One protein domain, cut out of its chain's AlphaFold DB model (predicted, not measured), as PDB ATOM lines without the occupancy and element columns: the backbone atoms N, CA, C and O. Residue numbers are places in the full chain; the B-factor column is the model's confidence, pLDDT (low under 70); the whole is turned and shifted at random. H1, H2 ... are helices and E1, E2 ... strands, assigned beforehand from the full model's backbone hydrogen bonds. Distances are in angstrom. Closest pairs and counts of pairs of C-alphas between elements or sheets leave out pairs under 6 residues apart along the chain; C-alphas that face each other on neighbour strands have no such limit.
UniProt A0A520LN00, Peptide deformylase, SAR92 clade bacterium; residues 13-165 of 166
ATOM      1  N   ASN A  13     -23.570   2.499  26.020       98.25
ATOM      2  CA  ASN A  13     -24.094   3.853  25.803       98.25
ATOM      3  C   ASN A  13     -25.140   3.891  24.674       98.25
ATOM      4  O   ASN A  13     -26.068   4.690  24.718       98.25
ATOM      5  N   LEU A  14     -25.110   2.929  23.740       98.56
ATOM      6  CA  LEU A  14     -26.176   2.740  22.742       98.56
ATOM      7  C   LEU A  14     -27.533   2.348  23.357       98.56
ATOM      8  O   LEU A  14     -28.530   2.278  22.645       98.56
ATOM      9  N   ARG A  15     -27.577   2.026  24.657       98.38
ATOM     10  CA  ARG A  15     -28.796   1.696  25.411       98.38
ATOM     11  C   ARG A  15     -29.328   2.864  26.232       98.38
ATOM     12  O   ARG A  15     -30.382   2.729  26.850       98.38
ATOM     13  N   GLN A  16     -28.612   3.983  26.272       98.31
ATOM     14  CA  GLN A  16     -29.036   5.148  27.028       98.31
ATOM     15  C   GLN A  16     -30.177   5.865  26.302       98.31
ATOM     16  O   GLN A  16     -30.075   6.185  25.122       98.31
ATOM     17  N   GLN A  17     -31.258   6.140  27.034       98.56
ATOM     18  CA  GLN A  17     -32.364   6.940  26.518       98.56
ATOM     19  C   GLN A  17     -31.942   8.405  26.390       98.56
ATOM     20  O   GLN A  17     -31.432   9.015  27.337       98.56
ATOM     21  N   ALA A  18     -32.166   8.960  25.204       98.62
ATOM     22  CA  ALA A  18     -31.844  10.330  24.870       98.62
ATOM     23  C   ALA A  18     -32.835  11.315  25.506       98.62
ATOM     24  O   ALA A  18     -34.043  11.075  25.569       98.62
ATOM     25  N   LYS A  19     -32.319  12.459  25.960       98.62
ATOM     26  CA  LYS A  19     -33.091  13.509  26.632       98.62
ATOM     27  C   LYS A  19     -33.647  14.524  25.639       98.62
ATOM     28  O   LYS A  19     -33.006  14.844  24.637       98.62
ATOM     29  N   THR A  20     -34.814  15.076  25.955       98.56
ATOM     30  CA  THR A  20     -35.432  16.169  25.196       98.56
ATOM     31  C   THR A  20     -34.492  17.371  25.089       98.56
ATOM     32  O   THR A  20     -33.965  17.854  26.098       98.56
ATOM     33  N   VAL A  21     -34.308  17.875  23.873       98.56
ATOM     34  CA  VAL A  21     -33.626  19.136  23.577       98.56
ATOM     35  C   VAL A  21     -34.541  20.291  23.974       98.56
ATOM     36  O   VAL A  21     -35.691  20.349  23.551       98.56
ATOM     37  N   LYS A  22     -34.038  21.205  24.810       97.50
ATOM     38  CA  LYS A  22     -34.800  22.363  25.318       97.50
ATOM     39  C   LYS A  22     -34.318  23.708  24.775       97.50
ATOM     40  O   LYS A  22     -35.005  24.706  24.951       97.50
ATOM     41  N   LYS A  23     -33.115  23.751  24.205       97.19
ATOM     42  CA  LYS A  23     -32.475  24.974  23.718       97.19
ATOM     43  C   LYS A  23     -32.087  24.776  22.264       97.19
ATOM     44  O   LYS A  23     -31.395  23.812  21.957       97.19
ATOM     45  N   PHE A  24     -32.534  25.696  21.419       97.69
ATOM     46  CA  PHE A  24     -32.249  25.736  19.989       97.69
ATOM     47  C   PHE A  24     -31.236  26.848  19.735       97.69
ATOM     48  O   PHE A  24     -31.567  27.936  19.273       97.69
ATOM     49  N   ASP A  25     -30.005  26.602  20.177       96.81
ATOM     50  CA  ASP A  25     -28.903  27.558  20.127       96.81
ATOM     51  C   ASP A  25     -27.858  27.171  19.068       96.81
ATOM     52  O   ASP A  25     -27.993  26.187  18.340       96.81
ATOM     53  N   GLN A  26     -26.792  27.966  18.969       96.81
ATOM     54  CA  GLN A  26     -25.716  27.711  18.013       96.81
ATOM     55  C   GLN A  26     -25.014  26.365  18.259       96.81
ATOM     56  O   GLN A  26     -24.544  25.744  17.310       96.81
ATOM     57  N   ASN A  27     -24.956  25.890  19.506       96.75
ATOM     58  CA  ASN A  27     -24.323  24.613  19.827       96.75
ATOM     59  C   ASN A  27     -25.151  23.427  19.311       96.75
ATOM     60  O   ASN A  27     -24.584  22.430  18.861       96.75
ATOM     61  N   LEU A  28     -26.483  23.544  19.326       98.06
ATOM     62  CA  LEU A  28     -27.357  22.570  18.675       98.06
ATOM     63  C   LEU A  28     -27.081  22.501  17.168       98.06
ATOM     64  O   LEU A  28     -26.928  21.405  16.637       98.06
ATOM     65  N   LYS A  29     -26.961  23.655  16.500       97.69
ATOM     66  CA  LYS A  29     -26.666  23.715  15.057       97.69
ATOM     67  C   LYS A  29     -25.324  23.063  14.721       97.69
ATOM     68  O   LYS A  29     -25.280  22.202  13.856       97.69
ATOM     69  N   LEU A  30     -24.275  23.362  15.491       97.75
ATOM     70  CA  LEU A  30     -22.966  22.714  15.332       97.75
ATOM     71  C   LEU A  30     -23.031  21.193  15.538       97.75
ATOM     72  O   LEU A  30     -22.414  20.448  14.787       97.75
ATOM     73  N   THR A  31     -23.806  20.726  16.523       98.31
ATOM     74  CA  THR A  31     -24.024  19.284  16.738       98.31
ATOM     75  C   THR A  31     -24.676  18.627  15.519       98.31
ATOM     76  O   THR A  31     -24.266  17.544  15.116       98.31
ATOM     77  N   ILE A  32     -25.693  19.268  14.939       98.56
ATOM     78  CA  ILE A  32     -26.396  18.762  13.753       98.56
ATOM     79  C   ILE A  32     -25.446  18.704  12.555       98.56
ATOM     80  O   ILE A  32     -25.404  17.685  11.870       98.56
ATOM     81  N   ASP A  33     -24.654  19.753  12.344       98.38
ATOM     82  CA  ASP A  33     -23.675  19.831  11.259       98.38
ATOM     83  C   ASP A  33     -22.620  18.714  11.368       98.38
ATOM     84  O   ASP A  33     -22.363  17.997  10.399       98.38
ATOM     85  N   ASP A  34     -22.067  18.499  12.565       98.75
ATOM     86  CA  ASP A  34     -21.106  17.421  12.829       98.75
ATOM     87  C   ASP A  34     -21.747  16.030  12.647       98.75
ATOM     88  O   ASP A  34     -21.115  15.102  12.132       98.75
ATOM     89  N   MET A  35     -23.025  15.863  13.012       98.75
ATOM     90  CA  MET A  35     -23.773  14.625  12.764       98.75
ATOM     91  C   MET A  35     -23.994  14.366  11.268       98.75
ATOM     92  O   MET A  35     -23.818  13.229  10.827       98.75
ATOM     93  N   LEU A  36     -24.344  15.390  10.486       98.56
ATOM     94  CA  LEU A  36     -24.497  15.281   9.031       98.56
ATOM     95  C   LEU A  36     -23.172  14.906   8.361       98.56
ATOM     96  O   LEU A  36     -23.133  13.992   7.536       98.56
ATOM     97  N   GLU A  37     -22.075  15.557   8.755       98.38
ATOM     98  CA  GLU A  37     -20.742  15.250   8.231       98.38
ATOM     99  C   GLU A  37     -20.323  13.814   8.583       98.38
ATOM    100  O   GLU A  37     -19.864  13.064   7.720       98.38
ATOM    101  N   THR A  38     -20.570  13.391   9.827       98.69
ATOM    102  CA  THR A  38     -20.301  12.025  10.302       98.69
ATOM    103  C   THR A  38     -21.116  10.976   9.544       98.69
ATOM    104  O   THR A  38     -20.586   9.928   9.166       98.69
ATOM    105  N   MET A  39     -22.405  11.238   9.315       98.50
ATOM    106  CA  MET A  39     -23.296  10.353   8.561       98.50
ATOM    107  C   MET A  39     -22.793  10.171   7.124       98.50
ATOM    108  O   MET A  39     -22.683   9.037   6.648       98.50
ATOM    109  N   LYS A  40     -22.425  11.278   6.469       98.12
ATOM    110  CA  LYS A  40     -21.886  11.294   5.106       98.12
ATOM    111  C   LYS A  40     -20.553  10.558   4.991       98.12
ATOM    112  O   LYS A  40     -20.397   9.725   4.098       98.12
ATOM    113  N   ASP A  41     -19.608  10.818   5.895       97.88
ATOM    114  CA  ASP A  41     -18.303  10.140   5.922       97.88
ATOM    115  C   ASP A  41     -18.458   8.620   6.087       97.88
ATOM    116  O   ASP A  41     -17.847   7.825   5.366       97.88
ATOM    117  N   ALA A  42     -19.384   8.205   6.955       97.25
ATOM    118  CA  ALA A  42     -19.713   6.802   7.175       97.25
ATOM    119  C   ALA A  42     -20.555   6.164   6.050       97.25
ATOM    120  O   ALA A  42     -20.854   4.968   6.128       97.25
ATOM    121  N   ARG A  43     -20.925   6.936   5.018       96.88
ATOM    122  CA  ARG A  43     -21.817   6.543   3.913       96.88
ATOM    123  C   ARG A  43     -23.160   5.976   4.393       96.88
ATOM    124  O   ARG A  43     -23.648   4.980   3.853       96.88
ATOM    125  N   GLY A  44     -23.696   6.543   5.470       97.50
ATOM    126  CA  GLY A  44     -25.000   6.184   6.021       97.50
ATOM    127  C   GLY A  44     -26.100   7.108   5.526       97.50
ATOM    128  O   GLY A  44     -25.824   8.208   5.084       97.50
ATOM    129  N   ILE A  45     -27.348   6.671   5.653       98.25
ATOM    130  CA  ILE A  45     -28.532   7.463   5.273       98.25
ATOM    131  C   ILE A  45     -29.274   8.048   6.483       98.25
ATOM    132  O   ILE A  45     -30.215   8.813   6.322       98.25
ATOM    133  N   GLY A  46     -28.872   7.667   7.697       98.62
ATOM    134  CA  GLY A  46     -29.467   8.103   8.954       98.62
ATOM    135  C   GLY A  46     -28.457   8.021  10.094       98.62
ATOM    136  O   GLY A  46     -27.563   7.163  10.082       98.62
ATOM    137  N   LEU A  47     -28.570   8.949  11.045       98.88
ATOM    138  CA  LEU A  47     -27.769   8.978  12.263       98.88
ATOM    139  C   LEU A  47     -28.540   9.638  13.419       98.88
ATOM    140  O   LEU A  47     -28.913  10.814  13.367       98.88
ATOM    141  N   ALA A  48     -28.706   8.905  14.514       98.88
ATOM    142  CA  ALA A  48     -29.181   9.417  15.790       98.88
ATOM    143  C   ALA A  48     -28.011   9.867  16.676       98.88
ATOM    144  O   ALA A  48     -26.982   9.193  16.772       98.88
ATOM    145  N   ALA A  49     -28.191  10.954  17.430       98.81
ATOM    146  CA  ALA A  49     -27.146  11.508  18.301       98.81
ATOM    147  C   ALA A  49     -26.609  10.494  19.334       98.81
ATOM    148  O   ALA A  49     -25.418  10.484  19.647       98.81
ATOM    149  N   THR A  50     -27.453   9.560  19.797       98.81
ATOM    150  CA  THR A  50     -27.042   8.451  20.678       98.81
ATOM    151  C   THR A  50     -25.876   7.644  20.092       98.81
ATOM    152  O   THR A  50     -25.038   7.138  20.838       98.81
ATOM    153  N   GLN A  51     -25.797   7.507  18.764       98.81
ATOM    154  CA  GLN A  51     -24.740   6.748  18.096       98.81
ATOM    155  C   GLN A  51     -23.381   7.446  18.148       98.81
ATOM    156  O   GLN A  51     -22.376   6.765  17.980       98.81
ATOM    157  N   VAL A  52     -23.335   8.751  18.414       98.69
ATOM    158  CA  VAL A  52     -22.107   9.547  18.572       98.69
ATOM    159  C   VAL A  52     -21.897   9.991  20.025       98.69
ATOM    160  O   VAL A  52     -21.246  10.993  20.290       98.69
ATOM    161  N   ASP A  53     -22.452   9.227  20.973       98.56
ATOM    162  CA  ASP A  53     -22.347   9.451  22.427       98.56
ATOM    163  C   ASP A  53     -22.990  10.763  22.923       98.56
ATOM    164  O   ASP A  53     -22.708  11.249  24.018       98.56
ATOM    165  N   ILE A  54     -23.910  11.328  22.133       98.50
ATOM    166  CA  ILE A  54     -24.696  12.510  22.492       98.50
ATOM    167  C   ILE A  54     -26.127  12.066  22.807       98.50
ATOM    168  O   ILE A  54     -26.945  11.804  21.931       98.50
ATOM    169  N   HIS A  55     -26.474  12.001  24.091       98.31
ATOM    170  CA  HIS A  55     -27.784  11.505  24.539       98.31
ATOM    171  C   HIS A  55     -28.869  12.589  24.540       98.31
ATOM    172  O   HIS A  55     -29.535  12.833  25.554       98.31
ATOM    173  N   SER A  56     -29.060  13.212  23.380       98.56
ATOM    174  CA  SER A  56     -30.103  14.193  23.078       98.56
ATOM    175  C   SER A  56     -30.977  13.696  21.929       98.56
ATOM    176  O   SER A  56     -30.510  12.968  21.060       98.56
ATOM    177  N   ARG A  57     -32.269  14.033  21.939       98.81
ATOM    178  CA  ARG A  57     -33.230  13.569  20.926       98.81
ATOM    179  C   ARG A  57     -33.053  14.320  19.602       98.81
ATOM    180  O   ARG A  57     -33.839  15.211  19.302       98.81
ATOM    181  N   ILE A  58     -32.007  13.979  18.857       98.88
ATOM    182  CA  ILE A  58     -31.650  14.574  17.563       98.88
ATOM    183  C   ILE A  58     -31.391  13.435  16.578       98.88
ATOM    184  O   ILE A  58     -30.662  12.490  16.896       98.88
ATOM    185  N   ILE A  59     -31.994  13.537  15.400       98.88
ATOM    186  CA  ILE A  59     -31.823  12.618  14.277       98.88
ATOM    187  C   ILE A  59     -31.533  13.450  13.031       98.88
ATOM    188  O   ILE A  59     -32.179  14.479  12.812       98.88
ATOM    189  N   VAL A  60     -30.599  12.976  12.214       98.88
ATOM    190  CA  VAL A  60     -30.375  13.461  10.851       98.88
ATOM    191  C   VAL A  60     -30.561  12.304   9.876       98.88
ATOM    192  O   VAL A  60     -30.153  11.180  10.175       98.88
ATOM    193  N   ILE A  61     -31.222  12.556   8.751       98.81
ATOM    194  CA  ILE A  61     -31.483  11.575   7.692       98.81
ATOM    195  C   ILE A  61     -31.253  12.254   6.351       98.81
ATOM    196  O   ILE A  61     -31.711  13.373   6.154       98.81
ATOM    197  N   ASP A  62     -30.593  11.573   5.426       98.56
ATOM    198  CA  ASP A  62     -30.514  12.000   4.034       98.56
ATOM    199  C   ASP A  62     -30.566  10.762   3.136       98.56
ATOM    200  O   ASP A  62     -29.722   9.869   3.229       98.56
ATOM    201  N   LEU A  63     -31.614  10.680   2.315       97.69
ATOM    202  CA  LEU A  63     -31.833   9.561   1.396       97.69
ATOM    203  C   LEU A  63     -31.336   9.866  -0.025       97.69
ATOM    204  O   LEU A  63     -31.420   8.991  -0.889       97.69
ATOM    205  N   SER A  64     -30.862  11.088  -0.282       97.56
ATOM    206  CA  SER A  64     -30.276  11.463  -1.567       97.56
ATOM    207  C   SER A  64     -28.896  10.820  -1.738       97.56
ATOM    208  O   SER A  64     -28.162  10.593  -0.777       97.56
ATOM    209  N   GLU A  65     -28.520  10.511  -2.978       93.56
ATOM    210  CA  GLU A  65     -27.224   9.876  -3.256       93.56
ATOM    211  C   GLU A  65     -26.032  10.817  -3.000       93.56
ATOM    212  O   GLU A  65     -24.923  10.358  -2.713       93.56
ATOM    213  N   ASP A  66     -26.245  12.130  -3.109       95.38
ATOM    214  CA  ASP A  66     -25.220  13.175  -3.030       95.38
ATOM    215  C   ASP A  66     -25.210  13.950  -1.701       95.38
ATOM    216  O   ASP A  66     -24.334  14.800  -1.491       95.38
ATOM    217  N   TYR A  67     -26.091  13.582  -0.766       96.25
ATOM    218  CA  TYR A  67     -26.279  14.230   0.534       96.25
ATOM    219  C   TYR A  67     -26.708  15.701   0.408       96.25
ATOM    220  O   TYR A  67     -26.121  16.588   1.042       96.25
ATOM    221  N   SER A  68     -27.647  15.967  -0.501       96.69
ATOM    222  CA  SER A  68     -28.144  17.308  -0.829       96.69
ATOM    223  C   SER A  68     -29.505  17.642  -0.213       96.69
ATOM    224  O   SER A  68     -29.874  18.819  -0.207       96.69
ATOM    225  N   ASP A  69     -30.222  16.656   0.333       96.94
ATOM    226  CA  ASP A  69     -31.573  16.817   0.889       96.94
ATOM    227  C   ASP A  69     -31.685  16.282   2.334       96.94
ATOM    228  O   ASP A  69     -32.428  15.330   2.610       96.94
ATOM    229  N   PRO A  70     -30.931  16.861   3.292       97.69
ATOM    230  CA  PRO A  70     -30.957  16.404   4.670       97.69
ATOM    231  C   PRO A  70     -32.245  16.827   5.385       97.69
ATOM    232  O   PRO A  70     -32.656  17.989   5.368       97.69
ATOM    233  N   GLN A  71     -32.827  15.891   6.127       98.25
ATOM    234  CA  GLN A  71     -33.935  16.115   7.047       98.25
ATOM    235  C   GLN A  71     -33.471  15.972   8.496       98.25
ATOM    236  O   GLN A  71     -32.769  15.028   8.868       98.25
ATOM    237  N   ILE A  72     -33.889  16.923   9.330       98.62
ATOM    238  CA  ILE A  72     -33.484  17.032  10.732       98.62
ATOM    239  C   ILE A  72     -34.725  16.888  11.605       98.62
ATOM    240  O   ILE A  72     -35.715  17.592  11.411       98.62
ATOM    241  N   PHE A  73     -34.650  16.004  12.598       98.81
ATOM    242  CA  PHE A  73     -35.748  15.745  13.522       98.81
ATOM    243  C   PHE A  73     -35.273  15.917  14.957       98.81
ATOM    244  O   PHE A  73     -34.465  15.133  15.467       98.81
ATOM    245  N   ILE A  74     -35.807  16.930  15.631       98.88
ATOM    246  CA  ILE A  74     -35.499  17.230  17.027       98.88
ATOM    247  C   ILE A  74     -36.716  16.908  17.881       98.88
ATOM    248  O   ILE A  74     -37.838  17.289  17.561       98.88
ATOM    249  N   ASN A  75     -36.490  16.187  18.978       98.75
ATOM    250  CA  ASN A  75     -37.544  15.656  19.843       98.75
ATOM    251  C   ASN A  75     -38.646  14.875  19.093       98.75
ATOM    252  O   ASN A  75     -39.816  15.081  19.400       98.75
ATOM    253  N   PRO A  76     -38.317  13.974  18.146       98.75
ATOM    254  CA  PRO A  76     -39.340  13.301  17.361       98.75
ATOM    255  C   PRO A  76     -40.226  12.405  18.228       98.75
ATOM    256  O   PRO A  76     -39.741  11.657  19.089       98.75
ATOM    257  N   GLU A  77     -41.519  12.457  17.941       98.06
ATOM    258  CA  GLU A  77     -42.563  11.577  18.450       98.06
ATOM    259  C   GLU A  77     -43.274  10.915  17.272       98.06
ATOM    260  O   GLU A  77     -43.516  11.542  16.240       98.06
ATOM    261  N   MET A  78     -43.598   9.634  17.425       97.38
ATOM    262  CA  MET A  78     -44.180   8.810  16.372       97.38
ATOM    263  C   MET A  78     -45.573   8.340  16.772       97.38
ATOM    264  O   MET A  78     -45.764   7.821  17.872       97.38
ATOM    265  N   SER A  79     -46.512   8.434  15.837       96.69
ATOM    266  CA  SER A  79     -47.817   7.777  15.907       96.69
ATOM    267  C   SER A  79     -48.000   6.829  14.724       96.69
ATOM    268  O   SER A  79     -47.699   7.191  13.585       96.69
ATOM    269  N   ILE A  80     -48.509   5.633  15.009       92.75
ATOM    270  CA  ILE A  80     -48.853   4.618  14.012       92.75
ATOM    271  C   ILE A  80     -50.312   4.839  13.617       92.75
ATOM    272  O   ILE A  80     -51.183   4.888  14.486       92.75
ATOM    273  N   VAL A  81     -50.561   5.016  12.322       83.50
ATOM    274  CA  VAL A  81     -51.912   5.221  11.769       83.50
ATOM    275  C   VAL A  81     -52.507   3.955  11.163       83.50
ATOM    276  O   VAL A  81     -53.726   3.844  11.076       83.50
ATOM    277  N   ASP A  82     -51.653   3.005  10.787       84.62
ATOM    278  CA  ASP A  82     -52.007   1.708  10.221       84.62
ATOM    279  C   ASP A  82     -51.036   0.644  10.764       84.62
ATOM    280  O   ASP A  82     -49.834   0.888  10.881       84.62
ATOM    281  N   GLU A  83     -51.558  -0.530  11.113       90.19
ATOM    282  CA  GLU A  83     -50.779  -1.675  11.596       90.19
ATOM    283  C   GLU A  83     -50.154  -2.498  10.459       90.19
ATOM    284  O   GLU A  83     -49.402  -3.439  10.723       90.19
ATOM    285  N   THR A  84     -50.428  -2.156   9.196       95.50
ATOM    286  CA  THR A  84     -49.782  -2.777   8.036       95.50
ATOM    287  C   THR A  84     -48.261  -2.709   8.163       95.50
ATOM    288  O   THR A  84     -47.668  -1.640   8.312       95.50
ATOM    289  N   LEU A  85     -47.609  -3.868   8.064       96.50
ATOM    290  CA  LEU A  85     -46.158  -3.983   8.165       96.50
ATOM    291  C   LEU A  85     -45.503  -4.022   6.784       96.50
ATOM    292  O   LEU A  85     -46.062  -4.521   5.807       96.50
ATOM    293  N   SER A  86     -44.282  -3.510   6.704       95.31
ATOM    294  CA  SER A  86     -43.398  -3.659   5.551       95.31
ATOM    295  C   SER A  86     -42.029  -4.144   6.006       95.31
ATOM    296  O   SER A  86     -41.460  -3.623   6.967       95.31
ATOM    297  N   ALA A  87     -41.510  -5.154   5.310       96.25
ATOM    298  CA  ALA A  87     -40.188  -5.705   5.564       96.25
ATOM    299  C   ALA A  87     -39.132  -4.955   4.746       96.25
ATOM    300  O   ALA A  87     -39.228  -4.886   3.520       96.25
ATOM    301  N   TYR A  88     -38.100  -4.450   5.418       96.88
ATOM    302  CA  TYR A  88     -36.929  -3.839   4.787       96.88
ATOM    303  C   TYR A  88     -35.649  -4.489   5.304       96.88
ATOM    304  O   TYR A  88     -35.561  -4.884   6.467       96.88
ATOM    305  N   THR A  89     -34.642  -4.594   4.437       97.38
ATOM    306  CA  THR A  89     -33.295  -4.987   4.853       97.38
ATOM    307  C   THR A  89     -32.613  -3.795   5.520       97.38
ATOM    308  O   THR A  89     -32.182  -2.859   4.850       97.38
ATOM    309  N   GLU A  90     -32.502  -3.833   6.843       97.50
ATOM    310  CA  GLU A  90     -31.845  -2.793   7.631       97.50
ATOM    311  C   GLU A  90     -30.369  -3.114   7.850       97.50
ATOM    312  O   GLU A  90     -30.002  -4.232   8.220       97.50
ATOM    313  N   GLY A  91     -29.525  -2.099   7.675       96.88
ATOM    314  CA  GLY A  91     -28.184  -2.030   8.248       96.88
ATOM    315  C   GLY A  91     -28.140  -0.978   9.358       96.88
ATOM    316  O   GLY A  91     -29.095  -0.240   9.569       96.88
ATOM    317  N   CYS A  92     -27.022  -0.893  10.079       98.25
ATOM    318  CA  CYS A  92     -26.823   0.142  11.093       98.25
ATOM    319  C   CYS A  92     -25.349   0.534  11.159       98.25
ATOM    320  O   CYS A  92     -24.478  -0.339  11.251       98.25
ATOM    321  N   LEU A  93     -25.059   1.836  11.208       97.94
ATOM    322  CA  LEU A  93     -23.689   2.339  11.359       97.94
ATOM    323  C   LEU A  93     -23.032   1.840  12.658       97.94
ATOM    324  O   LEU A  93     -21.818   1.617  12.703       97.94
ATOM    325  N   SER A  94     -23.820   1.582  13.704       98.19
ATOM    326  CA  SER A  94     -23.352   0.997  14.966       98.19
ATOM    327  C   SER A  94     -23.158  -0.524  14.926       98.19
ATOM    328  O   SER A  94     -22.608  -1.086  15.876       98.19
ATOM    329  N   ILE A  95     -23.580  -1.220  13.864       97.50
ATOM    330  CA  ILE A  95     -23.468  -2.685  13.716       97.50
ATOM    331  C   ILE A  95     -22.923  -3.022  12.313       97.50
ATOM    332  O   ILE A  95     -23.620  -3.609  11.486       97.50
ATOM    333  N   PRO A  96     -21.670  -2.633  12.016       95.75
ATOM    334  CA  PRO A  96     -21.124  -2.693  10.664       95.75
ATOM    335  C   PRO A  96     -21.052  -4.125  10.116       95.75
ATOM    336  O   PRO A  96     -20.666  -5.069  10.815       95.75
ATOM    337  N   GLY A  97     -21.388  -4.279   8.833       94.25
ATOM    338  CA  GLY A  97     -21.333  -5.565   8.128       94.25
ATOM    339  C   GLY A  97     -22.385  -6.578   8.595       94.25
ATOM    340  O   GLY A  97     -22.143  -7.792   8.536       94.25
ATOM    341  N   VAL A  98     -23.509  -6.092   9.123       96.12
ATOM    342  CA  VAL A  98     -24.701  -6.881   9.444       96.12
ATOM    343  C   VAL A  98     -25.900  -6.200   8.801       96.12
ATOM    344  O   VAL A  98     -26.089  -4.998   8.971       96.12
ATOM    345  N   GLN A  99     -26.684  -6.984   8.072       96.62
ATOM    346  CA  GLN A  99     -27.923  -6.563   7.441       96.62
ATOM    347  C   GLN A  99     -28.979  -7.628   7.693       96.62
ATOM    348  O   GLN A  99     -28.679  -8.813   7.552       96.62
ATOM    349  N   GLU A 100     -30.179  -7.221   8.091       97.38
ATOM    350  CA  GLU A 100     -31.266  -8.146   8.406       97.38
ATOM    351  C   GLU A 100     -32.623  -7.585   8.002       97.38
ATOM    352  O   GLU A 100     -32.834  -6.376   8.039       97.38
ATOM    353  N   ASN A 101     -33.554  -8.471   7.650       97.06
ATOM    354  CA  ASN A 101     -34.927  -8.077   7.351       97.06
ATOM    355  C   ASN A 101     -35.687  -7.805   8.647       97.06
ATOM    356  O   ASN A 101     -35.801  -8.702   9.488       97.06
ATOM    357  N   ILE A 102     -36.208  -6.590   8.777       97.94
ATOM    358  CA  ILE A 102     -37.012  -6.132   9.908       97.94
ATOM    359  C   ILE A 102     -38.362  -5.658   9.380       97.94
ATOM    360  O   ILE A 102     -38.437  -4.965   8.366       97.94
ATOM    361  N   GLU A 103     -39.427  -6.054  10.070       97.19
ATOM    362  CA  GLU A 103     -40.782  -5.592   9.795       97.19
ATOM    363  C   GLU A 103     -41.097  -4.382  10.670       97.19
ATOM    364  O   GLU A 103     -40.925  -4.418  11.892       97.19
ATOM    365  N   ARG A 104     -41.562  -3.306  10.037       97.12
ATOM    366  CA  ARG A 104     -42.012  -2.084  10.709       97.12
ATOM    367  C   ARG A 104     -43.348  -1.621  10.133       97.12
ATOM    368  O   ARG A 104     -43.626  -1.948   8.977       97.12
ATOM    369  N   PRO A 105     -44.152  -0.853  10.889       97.31
ATOM    370  CA  PRO A 105     -45.267  -0.091  10.336       97.31
ATOM    371  C   PRO A 105     -44.882   0.613   9.032       97.31
ATOM    372  O   PRO A 105     -43.854   1.295   8.965       97.31
ATOM    373  N   SER A 106     -45.689   0.411   7.992       96.50
ATOM    374  CA  SER A 106     -45.435   0.909   6.634       96.50
ATOM    375  C   SER A 106     -45.639   2.421   6.505       96.50
ATOM    376  O   SER A 106     -45.019   3.057   5.649       96.50
ATOM    377  N   VAL A 107     -46.488   2.981   7.369       96.81
ATOM    378  CA  VAL A 107     -46.835   4.400   7.430       96.81
ATOM    379  C   VAL A 107     -46.726   4.878   8.871       96.81
ATOM    380  O   VAL A 107     -47.312   4.294   9.786       96.81
ATOM    381  N   VAL A 108     -45.992   5.968   9.075       97.62
ATOM    382  CA  VAL A 108     -45.868   6.619  10.379       97.62
ATOM    383  C   VAL A 108     -46.080   8.114  10.241       97.62
ATOM    384  O   VAL A 108     -45.622   8.740   9.289       97.62
ATOM    385  N   ILE A 109     -46.743   8.701  11.230       98.44
ATOM    386  CA  ILE A 109     -46.819  10.150  11.367       98.44
ATOM    387  C   ILE A 109     -45.817  10.573  12.434       98.44
ATOM    388  O   ILE A 109     -45.873  10.092  13.569       98.44
ATOM    389  N   ILE A 110     -44.923  11.486  12.068       98.56
ATOM    390  CA  ILE A 110     -43.889  12.032  12.945       98.56
ATOM    391  C   ILE A 110     -44.233  13.477  13.280       98.56
ATOM    392  O   ILE A 110     -44.544  14.269  12.391       98.56
ATOM    393  N   THR A 111     -44.177  13.813  14.565       98.75
ATOM    394  CA  THR A 111     -44.179  15.197  15.055       98.75
ATOM    395  C   THR A 111     -42.800  15.496  15.624       98.75
ATOM    396  O   THR A 111     -42.308  14.736  16.456       98.75
ATOM    397  N   ALA A 112     -42.155  16.560  15.162       98.75
ATOM    398  CA  ALA A 112     -40.808  16.938  15.579       98.75
ATOM    399  C   ALA A 112     -40.612  18.453  15.445       98.75
ATOM    400  O   ALA A 112     -41.427  19.138  14.832       98.75
ATOM    401  N   SER A 113     -39.524  18.967  16.007       98.75
ATOM    402  CA  SER A 113     -39.016  20.304  15.703       98.75
ATOM    403  C   SER A 113     -37.900  20.232  14.664       98.75
ATOM    404  O   SER A 113     -37.135  19.264  14.637       98.75
ATOM    405  N   ASP A 114     -37.774  21.277  13.853       97.38
ATOM    406  CA  ASP A 114     -36.613  21.502  12.992       97.38
ATOM    407  C   ASP A 114     -35.409  22.080  13.777       97.38
ATOM    408  O   ASP A 114     -35.433  22.200  15.005       97.38
ATOM    409  N   ALA A 115     -34.339  22.468  13.072       95.06
ATOM    410  CA  ALA A 115     -33.135  23.051  13.678       95.06
ATOM    411  C   ALA A 115     -33.333  24.448  14.305       95.06
ATOM    412  O   ALA A 115     -32.473  24.899  15.071       95.06
ATOM    413  N   ASN A 116     -34.426  25.144  13.987       95.50
ATOM    414  CA  ASN A 116     -34.782  26.444  14.562       95.50
ATOM    415  C   ASN A 116     -35.779  26.316  15.725       95.50
ATOM    416  O   ASN A 116     -35.930  27.262  16.499       95.50
ATOM    417  N   GLY A 117     -36.390  25.143  15.896       96.19
ATOM    418  CA  GLY A 117     -37.386  24.867  16.928       96.19
ATOM    419  C   GLY A 117     -38.822  24.882  16.420       96.19
ATOM    420  O   GLY A 117     -39.734  24.624  17.209       96.19
ATOM    421  N   ASP A 118     -39.028  25.121  15.127       97.94
ATOM    422  CA  ASP A 118     -40.352  25.146  14.526       97.94
ATOM    423  C   ASP A 118     -40.908  23.724  14.457       97.94
ATOM    424  O   ASP A 118     -40.270  22.797  13.955       97.94
ATOM    425  N   ILE A 119     -42.098  23.539  15.030       98.38
ATOM    426  CA  ILE A 119     -42.750  22.233  15.108       98.38
ATOM    427  C   ILE A 119     -43.413  21.927  13.771       98.38
ATOM    428  O   ILE A 119     -44.216  22.715  13.267       98.38
ATOM    429  N   PHE A 120     -43.152  20.736  13.253       98.44
ATOM    430  CA  PHE A 120     -43.823  20.193  12.087       98.44
ATOM    431  C   PHE A 120     -44.393  18.806  12.376       98.44
ATOM    432  O   PHE A 120     -43.991  18.100  13.306       98.44
ATOM    433  N   LYS A 121     -45.363  18.423  11.548       98.44
ATOM    434  CA  LYS A 121     -45.983  17.106  11.556       98.44
ATOM    435  C   LYS A 121     -46.089  16.616  10.121       98.44
ATOM    436  O   LYS A 121     -46.660  17.314   9.288       98.44
ATOM    437  N   ALA A 122     -45.552  15.435   9.849       97.81
ATOM    438  CA  ALA A 122     -45.508  14.867   8.508       97.81
ATOM    439  C   ALA A 122     -45.760  13.357   8.536       97.81
ATOM    440  O   ALA A 122     -45.444  12.673   9.512       97.81
ATOM    441  N   GLU A 123     -46.354  12.854   7.459       98.06
ATOM    442  CA  GLU A 123     -46.510  11.426   7.205       98.06
ATOM    443  C   GLU A 123     -45.318  10.925   6.390       98.06
ATOM    444  O   GLU A 123     -44.921  11.552   5.406       98.06
ATOM    445  N   TYR A 124     -44.763   9.789   6.796       97.50
ATOM    446  CA  TYR A 124     -43.663   9.127   6.115       97.50
ATOM    447  C   TYR A 124     -44.044   7.695   5.768       97.50
ATOM    448  O   TYR A 124     -44.663   6.983   6.562       97.50
ATOM    449  N   THR A 125     -43.615   7.271   4.581       97.06
ATOM    450  CA  THR A 125     -43.816   5.924   4.043       97.06
ATOM    451  C   THR A 125     -42.506   5.379   3.473       97.06
ATOM    452  O   THR A 125     -41.487   6.078   3.416       97.06
ATOM    453  N   GLY A 126     -42.513   4.111   3.065       96.06
ATOM    454  CA  GLY A 126     -41.396   3.503   2.349       96.06
ATOM    455  C   GLY A 126     -40.084   3.503   3.144       96.06
ATOM    456  O   GLY A 126     -40.080   3.326   4.362       96.06
ATOM    457  N   LEU A 127     -38.964   3.742   2.454       97.12
ATOM    458  CA  LEU A 127     -37.635   3.762   3.075       97.12
ATOM    459  C   LEU A 127     -37.506   4.835   4.168       97.12
ATOM    460  O   LEU A 127     -36.867   4.591   5.191       97.12
ATOM    461  N   MET A 128     -38.139   5.997   3.983       97.81
ATOM    462  CA  MET A 128     -38.100   7.079   4.967       97.81
ATOM    463  C   MET A 128     -38.802   6.682   6.266       97.81
ATOM    464  O   MET A 128     -38.260   6.919   7.346       97.81
ATOM    465  N   ALA A 129     -39.955   6.004   6.177       97.44
ATOM    466  CA  ALA A 129     -40.639   5.455   7.347       97.44
ATOM    467  C   ALA A 129     -39.761   4.454   8.102       97.44
ATOM    468  O   ALA A 129     -39.703   4.497   9.330       97.44
ATOM    469  N   THR A 130     -39.061   3.561   7.399       97.88
ATOM    470  CA  THR A 130     -38.137   2.610   8.031       97.88
ATOM    471  C   THR A 130     -36.980   3.329   8.719       97.88
ATOM    472  O   THR A 130     -36.680   3.032   9.876       97.88
ATOM    473  N   CYS A 131     -36.354   4.289   8.033       98.38
ATOM    474  CA  CYS A 131     -35.199   5.017   8.547       98.38
ATOM    475  C   CYS A 131     -35.555   5.816   9.808       98.38
ATOM    476  O   CYS A 131     -34.927   5.622  10.845       98.38
ATOM    477  N   ILE A 132     -36.627   6.616   9.797       98.56
ATOM    478  CA  ILE A 132     -36.993   7.409  10.981       98.56
ATOM    479  C   ILE A 132     -37.398   6.534  12.175       98.56
ATOM    480  O   ILE A 132     -37.065   6.857  13.314       98.56
ATOM    481  N   GLN A 133     -38.046   5.390  11.941       98.69
ATOM    482  CA  GLN A 133     -38.346   4.425  13.002       98.69
ATOM    483  C   GLN A 133     -37.073   3.821  13.610       98.69
ATOM    484  O   GLN A 133     -36.972   3.713  14.834       98.69
ATOM    485  N   HIS A 134     -36.093   3.468  12.772       98.81
ATOM    486  CA  HIS A 134     -34.781   2.986  13.210       98.81
ATOM    487  C   HIS A 134     -34.050   4.025  14.068       98.81
ATOM    488  O   HIS A 134     -33.539   3.710  15.145       98.81
ATOM    489  N   GLU A 135     -34.033   5.281  13.630       98.81
ATOM    490  CA  GLU A 135     -33.343   6.344  14.355       98.81
ATOM    491  C   GLU A 135     -34.075   6.733  15.657       98.81
ATOM    492  O   GLU A 135     -33.441   6.998  16.684       98.81
ATOM    493  N   ILE A 136     -35.412   6.678  15.690       98.88
ATOM    494  CA  ILE A 136     -36.191   6.849  16.931       98.88
ATOM    495  C   ILE A 136     -35.900   5.718  17.928       98.88
ATOM    496  O   ILE A 136     -35.797   5.976  19.132       98.88
ATOM    497  N   ASP A 137     -35.723   4.478  17.464       98.81
ATOM    498  CA  ASP A 137     -35.300   3.370  18.325       98.81
ATOM    499  C   ASP A 137     -33.953   3.662  18.997       98.81
ATOM    500  O   ASP A 137     -33.830   3.467  20.212       98.81
ATOM    501  N   HIS A 138     -32.984   4.218  18.263       98.88
ATOM    502  CA  HIS A 138     -31.702   4.642  18.829       98.88
ATOM    503  C   HIS A 138     -31.861   5.681  19.945       98.88
ATOM    504  O   HIS A 138     -31.203   5.573  20.986       98.88
ATOM    505  N   LEU A 139     -32.761   6.658  19.791       98.88
ATOM    506  CA  LEU A 139     -33.065   7.620  20.858       98.88
ATOM    507  C   LEU A 139     -33.668   6.954  22.103       98.88
ATOM    508  O   LEU A 139     -33.527   7.466  23.214       98.88
ATOM    509  N   ASN A 140     -34.317   5.805  21.935       98.75
ATOM    510  CA  ASN A 140     -34.938   5.034  23.010       98.75
ATOM    511  C   ASN A 140     -34.024   3.920  23.559       98.75
ATOM    512  O   ASN A 140     -34.466   3.114  24.383       98.75
ATOM    513  N   GLY A 141     -32.763   3.853  23.119       98.44
ATOM    514  CA  GLY A 141     -31.806   2.821  23.527       98.44
ATOM    515  C   GLY A 141     -32.076   1.435  22.924       98.44
ATOM    516  O   GLY A 141     -31.550   0.423  23.408       98.44
ATOM    517  N   LYS A 142     -32.908   1.361  21.885       98.62
ATOM    518  CA  LYS A 142     -33.214   0.146  21.124       98.62
ATOM    519  C   LYS A 142     -32.340   0.076  19.875       98.62
ATOM    520  O   LYS A 142     -31.886   1.089  19.358       98.62
ATOM    521  N   LEU A 143     -32.072  -1.140  19.416       98.38
ATOM    522  CA  LEU A 143     -31.318  -1.413  18.194       98.38
ATOM    523  C   LEU A 143     -32.109  -2.414  17.356       98.38
ATOM    524  O   LEU A 143     -32.774  -3.280  17.924       98.38
ATOM    525  N   PHE A 144     -31.962  -2.390  16.029       98.06
ATOM    526  CA  PHE A 144     -32.684  -3.328  15.155       98.06
ATOM    527  C   PHE A 144     -32.446  -4.808  15.532       98.06
ATOM    528  O   PHE A 144     -33.323  -5.654  15.399       98.06
ATOM    529  N   VAL A 145     -31.275  -5.135  16.096       97.69
ATOM    530  CA  VAL A 145     -30.954  -6.499  16.554       97.69
ATOM    531  C   VAL A 145     -31.827  -6.995  17.708       97.69
ATOM    532  O   VAL A 145     -31.802  -8.188  18.005       97.69
ATOM    533  N   ASP A 146     -32.569  -6.115  18.379       97.62
ATOM    534  CA  ASP A 146     -33.524  -6.492  19.425       97.62
ATOM    535  C   ASP A 146     -34.831  -7.060  18.868       97.62
ATOM    536  O   ASP A 146     -35.533  -7.750  19.602       97.62
ATOM    537  N   TYR A 147     -35.112  -6.836  17.585       97.38
ATOM    538  CA  TYR A 147     -36.232  -7.441  16.859       97.38
ATOM    539  C   TYR A 147     -35.893  -8.845  16.333       97.38
ATOM    540  O   TYR A 147     -36.767  -9.588  15.897       97.38
ATOM    541  N   LEU A 148     -34.617  -9.236  16.380       96.81
ATOM    542  CA  LEU A 148     -34.159 -10.547  15.931       96.81
ATOM    543  C   LEU A 148     -34.331 -11.611  17.017       96.81
ATOM    544  O   LEU A 148     -34.360 -11.326  18.216       96.81
ATOM    545  N   SER A 149     -34.321 -12.879  16.598       97.38
ATOM    546  CA  SER A 149     -34.326 -13.997  17.541       97.38
ATOM    547  C   SER A 149     -33.129 -13.927  18.512       97.38
ATOM    548  O   SER A 149     -32.029 -13.505  18.126       97.38
ATOM    549  N   PRO A 150     -33.282 -14.392  19.770       96.75
ATOM    550  CA  PRO A 150     -32.214 -14.329  20.771       96.75
ATOM    551  C   PRO A 150     -30.892 -14.960  20.311       96.75
ATOM    552  O   PRO A 150     -29.818 -14.412  20.572       96.75
ATOM    553  N   LEU A 151     -30.978 -16.077  19.581       96.81
ATOM    554  CA  LEU A 151     -29.837 -16.792  19.005       96.81
ATOM    555  C   LEU A 151     -29.079 -15.912  18.004       96.81
ATOM    556  O   LEU A 151     -27.860 -15.754  18.103       96.81
ATOM    557  N   LYS A 152     -29.806 -15.274  17.082       95.75
ATOM    558  CA  LYS A 152     -29.231 -14.410  16.047       95.75
ATOM    559  C   LYS A 152     -28.587 -13.165  16.652       95.75
ATOM    560  O   LYS A 152     -27.430 -12.858  16.354       95.75
ATOM    561  N   ARG A 153     -29.270 -12.524  17.607       96.38
ATOM    562  CA  ARG A 153     -28.726 -11.397  18.380       96.38
ATOM    563  C   ARG A 153     -27.434 -11.774  19.113       96.38
ATOM    564  O   ARG A 153     -26.472 -11.004  19.114       96.38
ATOM    565  N   GLN A 154     -27.368 -12.965  19.713       96.00
ATOM    566  CA  GLN A 154     -26.166 -13.444  20.403       96.00
ATOM    567  C   GLN A 154     -24.990 -13.673  19.440       96.00
ATOM    568  O   GLN A 154     -23.855 -13.323  19.782       96.00
ATOM    569  N   LEU A 155     -25.237 -14.227  18.248       95.81
ATOM    570  CA  LEU A 155     -24.210 -14.415  17.216       95.81
ATOM    571  C   LEU A 155     -23.635 -13.074  16.747       95.81
ATOM    572  O   LEU A 155     -22.413 -12.905  16.740       95.81
ATOM    573  N   ILE A 156     -24.500 -12.096  16.461       95.81
ATOM    574  CA  ILE A 156     -24.085 -10.735  16.090       95.81
ATOM    575  C   ILE A 156     -23.245 -10.113  17.209       95.81
ATOM    576  O   ILE A 156     -22.158  -9.589  16.958       95.81
ATOM    577  N   ARG A 157     -23.671 -10.247  18.471       94.81
ATOM    578  CA  ARG A 157     -22.911  -9.743  19.626       94.81
ATOM    579  C   ARG A 157     -21.515 -10.348  19.725       94.81
ATOM    580  O   ARG A 157     -20.563  -9.623  20.016       94.81
ATOM    581  N   LYS A 158     -21.377 -11.659  19.504       94.38
ATOM    582  CA  LYS A 158     -20.070 -12.336  19.492       94.38
ATOM    583  C   LYS A 158     -19.194 -11.830  18.340       94.38
ATOM    584  O   LYS A 158     -18.034 -11.504  18.587       94.38
ATOM    585  N   LYS A 159     -19.755 -11.697  17.128       92.94
ATOM    586  CA  LYS A 159     -19.061 -11.153  15.943       92.94
ATOM    587  C   LYS A 159     -18.514  -9.750  16.222       92.94
ATOM    588  O   LYS A 159     -17.330  -9.505  16.022       92.94
ATOM    589  N   MET A 160     -19.344  -8.862  16.771       93.19
ATOM    590  CA  MET A 160     -18.939  -7.481  17.047       93.19
ATOM    591  C   MET A 160     -17.882  -7.365  18.152       93.19
ATOM    592  O   MET A 160     -16.978  -6.544  18.044       93.19
ATOM    593  N   LYS A 161     -17.932  -8.209  19.195       89.88
ATOM    594  CA  LYS A 161     -16.880  -8.236  20.227       89.88
ATOM    595  C   LYS A 161     -15.522  -8.663  19.669       89.88
ATOM    596  O   LYS A 161     -14.514  -8.094  20.068       89.88
ATOM    597  N   LYS A 162     -15.498  -9.642  18.758       81.38
ATOM    598  CA  LYS A 162     -14.258 -10.122  18.132       81.38
ATOM    599  C   LYS A 162     -13.615  -9.042  17.260       81.38
ATOM    600  O   LYS A 162     -12.413  -8.841  17.345       81.38
ATOM    601  N   ASN A 163     -14.424  -8.303  16.502       72.25
ATOM    602  CA  ASN A 163     -13.949  -7.207  15.651       72.25
ATOM    603  C   ASN A 163     -13.419  -5.993  16.433       72.25
ATOM    604  O   ASN A 163     -12.786  -5.139  15.838       72.25
ATOM    605  N   LYS A 164     -13.702  -5.898  17.739       59.59
ATOM    606  CA  LYS A 164     -13.226  -4.815  18.614       59.59
ATOM    607  C   LYS A 164     -11.894  -5.138  19.309       59.59
ATOM    608  O   LYS A 164     -11.336  -4.265  19.961       59.59
ATOM    609  N   ALA A 165     -11.464  -6.401  19.261       52.19
ATOM    610  CA  ALA A 165     -10.244  -6.903  19.898       52.19
ATOM    611  C   ALA A 165      -9.057  -7.030  18.921       52.19
ATOM    612  O   ALA A 165      -7.971  -7.419  19.346       52.19
TER     613      ALA A 165
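This is residues 13 to 165 of the 166 residues of the protein "Peptide deformylase" of SAR92 clade bacterium (UniProt A0A520LN00). A twisted five-stranded sheet wraps round one helix, H3, which forms the core, while the hairpin E4 and E5 covers another side of H3 and H1 packs on the far face of the sheet at its E1, E2 and E3 end. H4 lies off at one end of the domain, away from the other named elements, and the short H2 touches the end of H3. The printed part has 153 residues, with four named helices and seven named strands in the order H1 E1 H2 E2 E3 E4 E5 E6 E7 H3 H4. The large sheet runs E1 - E2 - E3 - E6 - E7 and the small one E4 - E5, both antiparallel throughout; the class is mixed, helices and strands. The whole is compact, with a radius of gyration of the C-alphas of 15.3 A, and spans 43 by 39 by 31 A.

In the large sheet, E1 is residues 46 to 48, E2 residues 58 to 61, E3 residues 71 to 80, 20.1 A long, E6 residues 107 to 113, 19.6 A, and E7 residues 119 to 125, 19.7 A. E3 begins with C-alpha 71 at (-33.935, 16.115, 7.047). The small sheet has E4, residues 85 to 91, 18.1 A, and E5, residues 99 to 105, 18.7 A. H3 is residues 126 to 139, 20.7 A. H1, residues 26 to 41, 22.6 A, begins with C-alpha 26 at (-25.716, 27.711, 18.013). H2 is residues 49 to 52. H4, residues 150 to 163, 20.3 A, ends with C-alpha 163 at (-13.949, -7.207, 15.651).

In the large sheet E1 and E7 are the edge strands. N 47 and O 60 are 2.9 A apart between E1 and E2. E3 bends by 96 degrees at residue 74 and its pairing is staggered: residues 71 to 74 pair with E2, its hairpin partner, with N 73 and O 59 at 2.9 A, and residues 74 to 80 with E6, with N 77 and O 111 at 2.8 A. In the hairpin of E6 and E7, N 110 and O 122 are 2.9 A apart. With H1 on one face of this sheet and H3 on the other, the arrangement has three layers, helices on both faces of a sheet. H3 comes closest to E1 at the C-alphas of Ala 48 and Glu 135, 5.4 A, and to E6 at those of Val 108 and Ala 129, 6.2 A. H1 lies over E1, E2 and E3 at a height of 9.5 A over the sheet, slantwise to the strands, at 44 degrees to E1 on the local plane. Its closest C-alphas to E1 are those of Met 39 and Leu 47, 6.0 A. H2 only grazes the sheet with residues 49 to 51; it touches H3, which touches it with residues 138 to 139 alone, and the closest C-alphas of the two are those of Thr 50 and Leu 139, 6.1 A apart. In the hairpin of E4 and E5, N 86 and O 104 are 2.8 A apart, and E5 comes closest to H3 at the C-alphas of Arg 104 and Thr 130, 6.6 A. E5 runs on into E6 across a break of one residue, at 88 degrees. H4 is not on the large sheet and is apart from H3. In H1, H3 and H4 every O i to N i+4 pair is within hydrogen-bond range; H2 is too short for such a pair.

The two C-alphas farthest apart are those of Gln 26 and Leu 151, 44.7 A. The printed part has no cut. No link between named elements is long, but residues 13 to 25 form a stretch with no named element. The mean pLDDT of the printed part is 96.5; residues 164 to 165 are under 70.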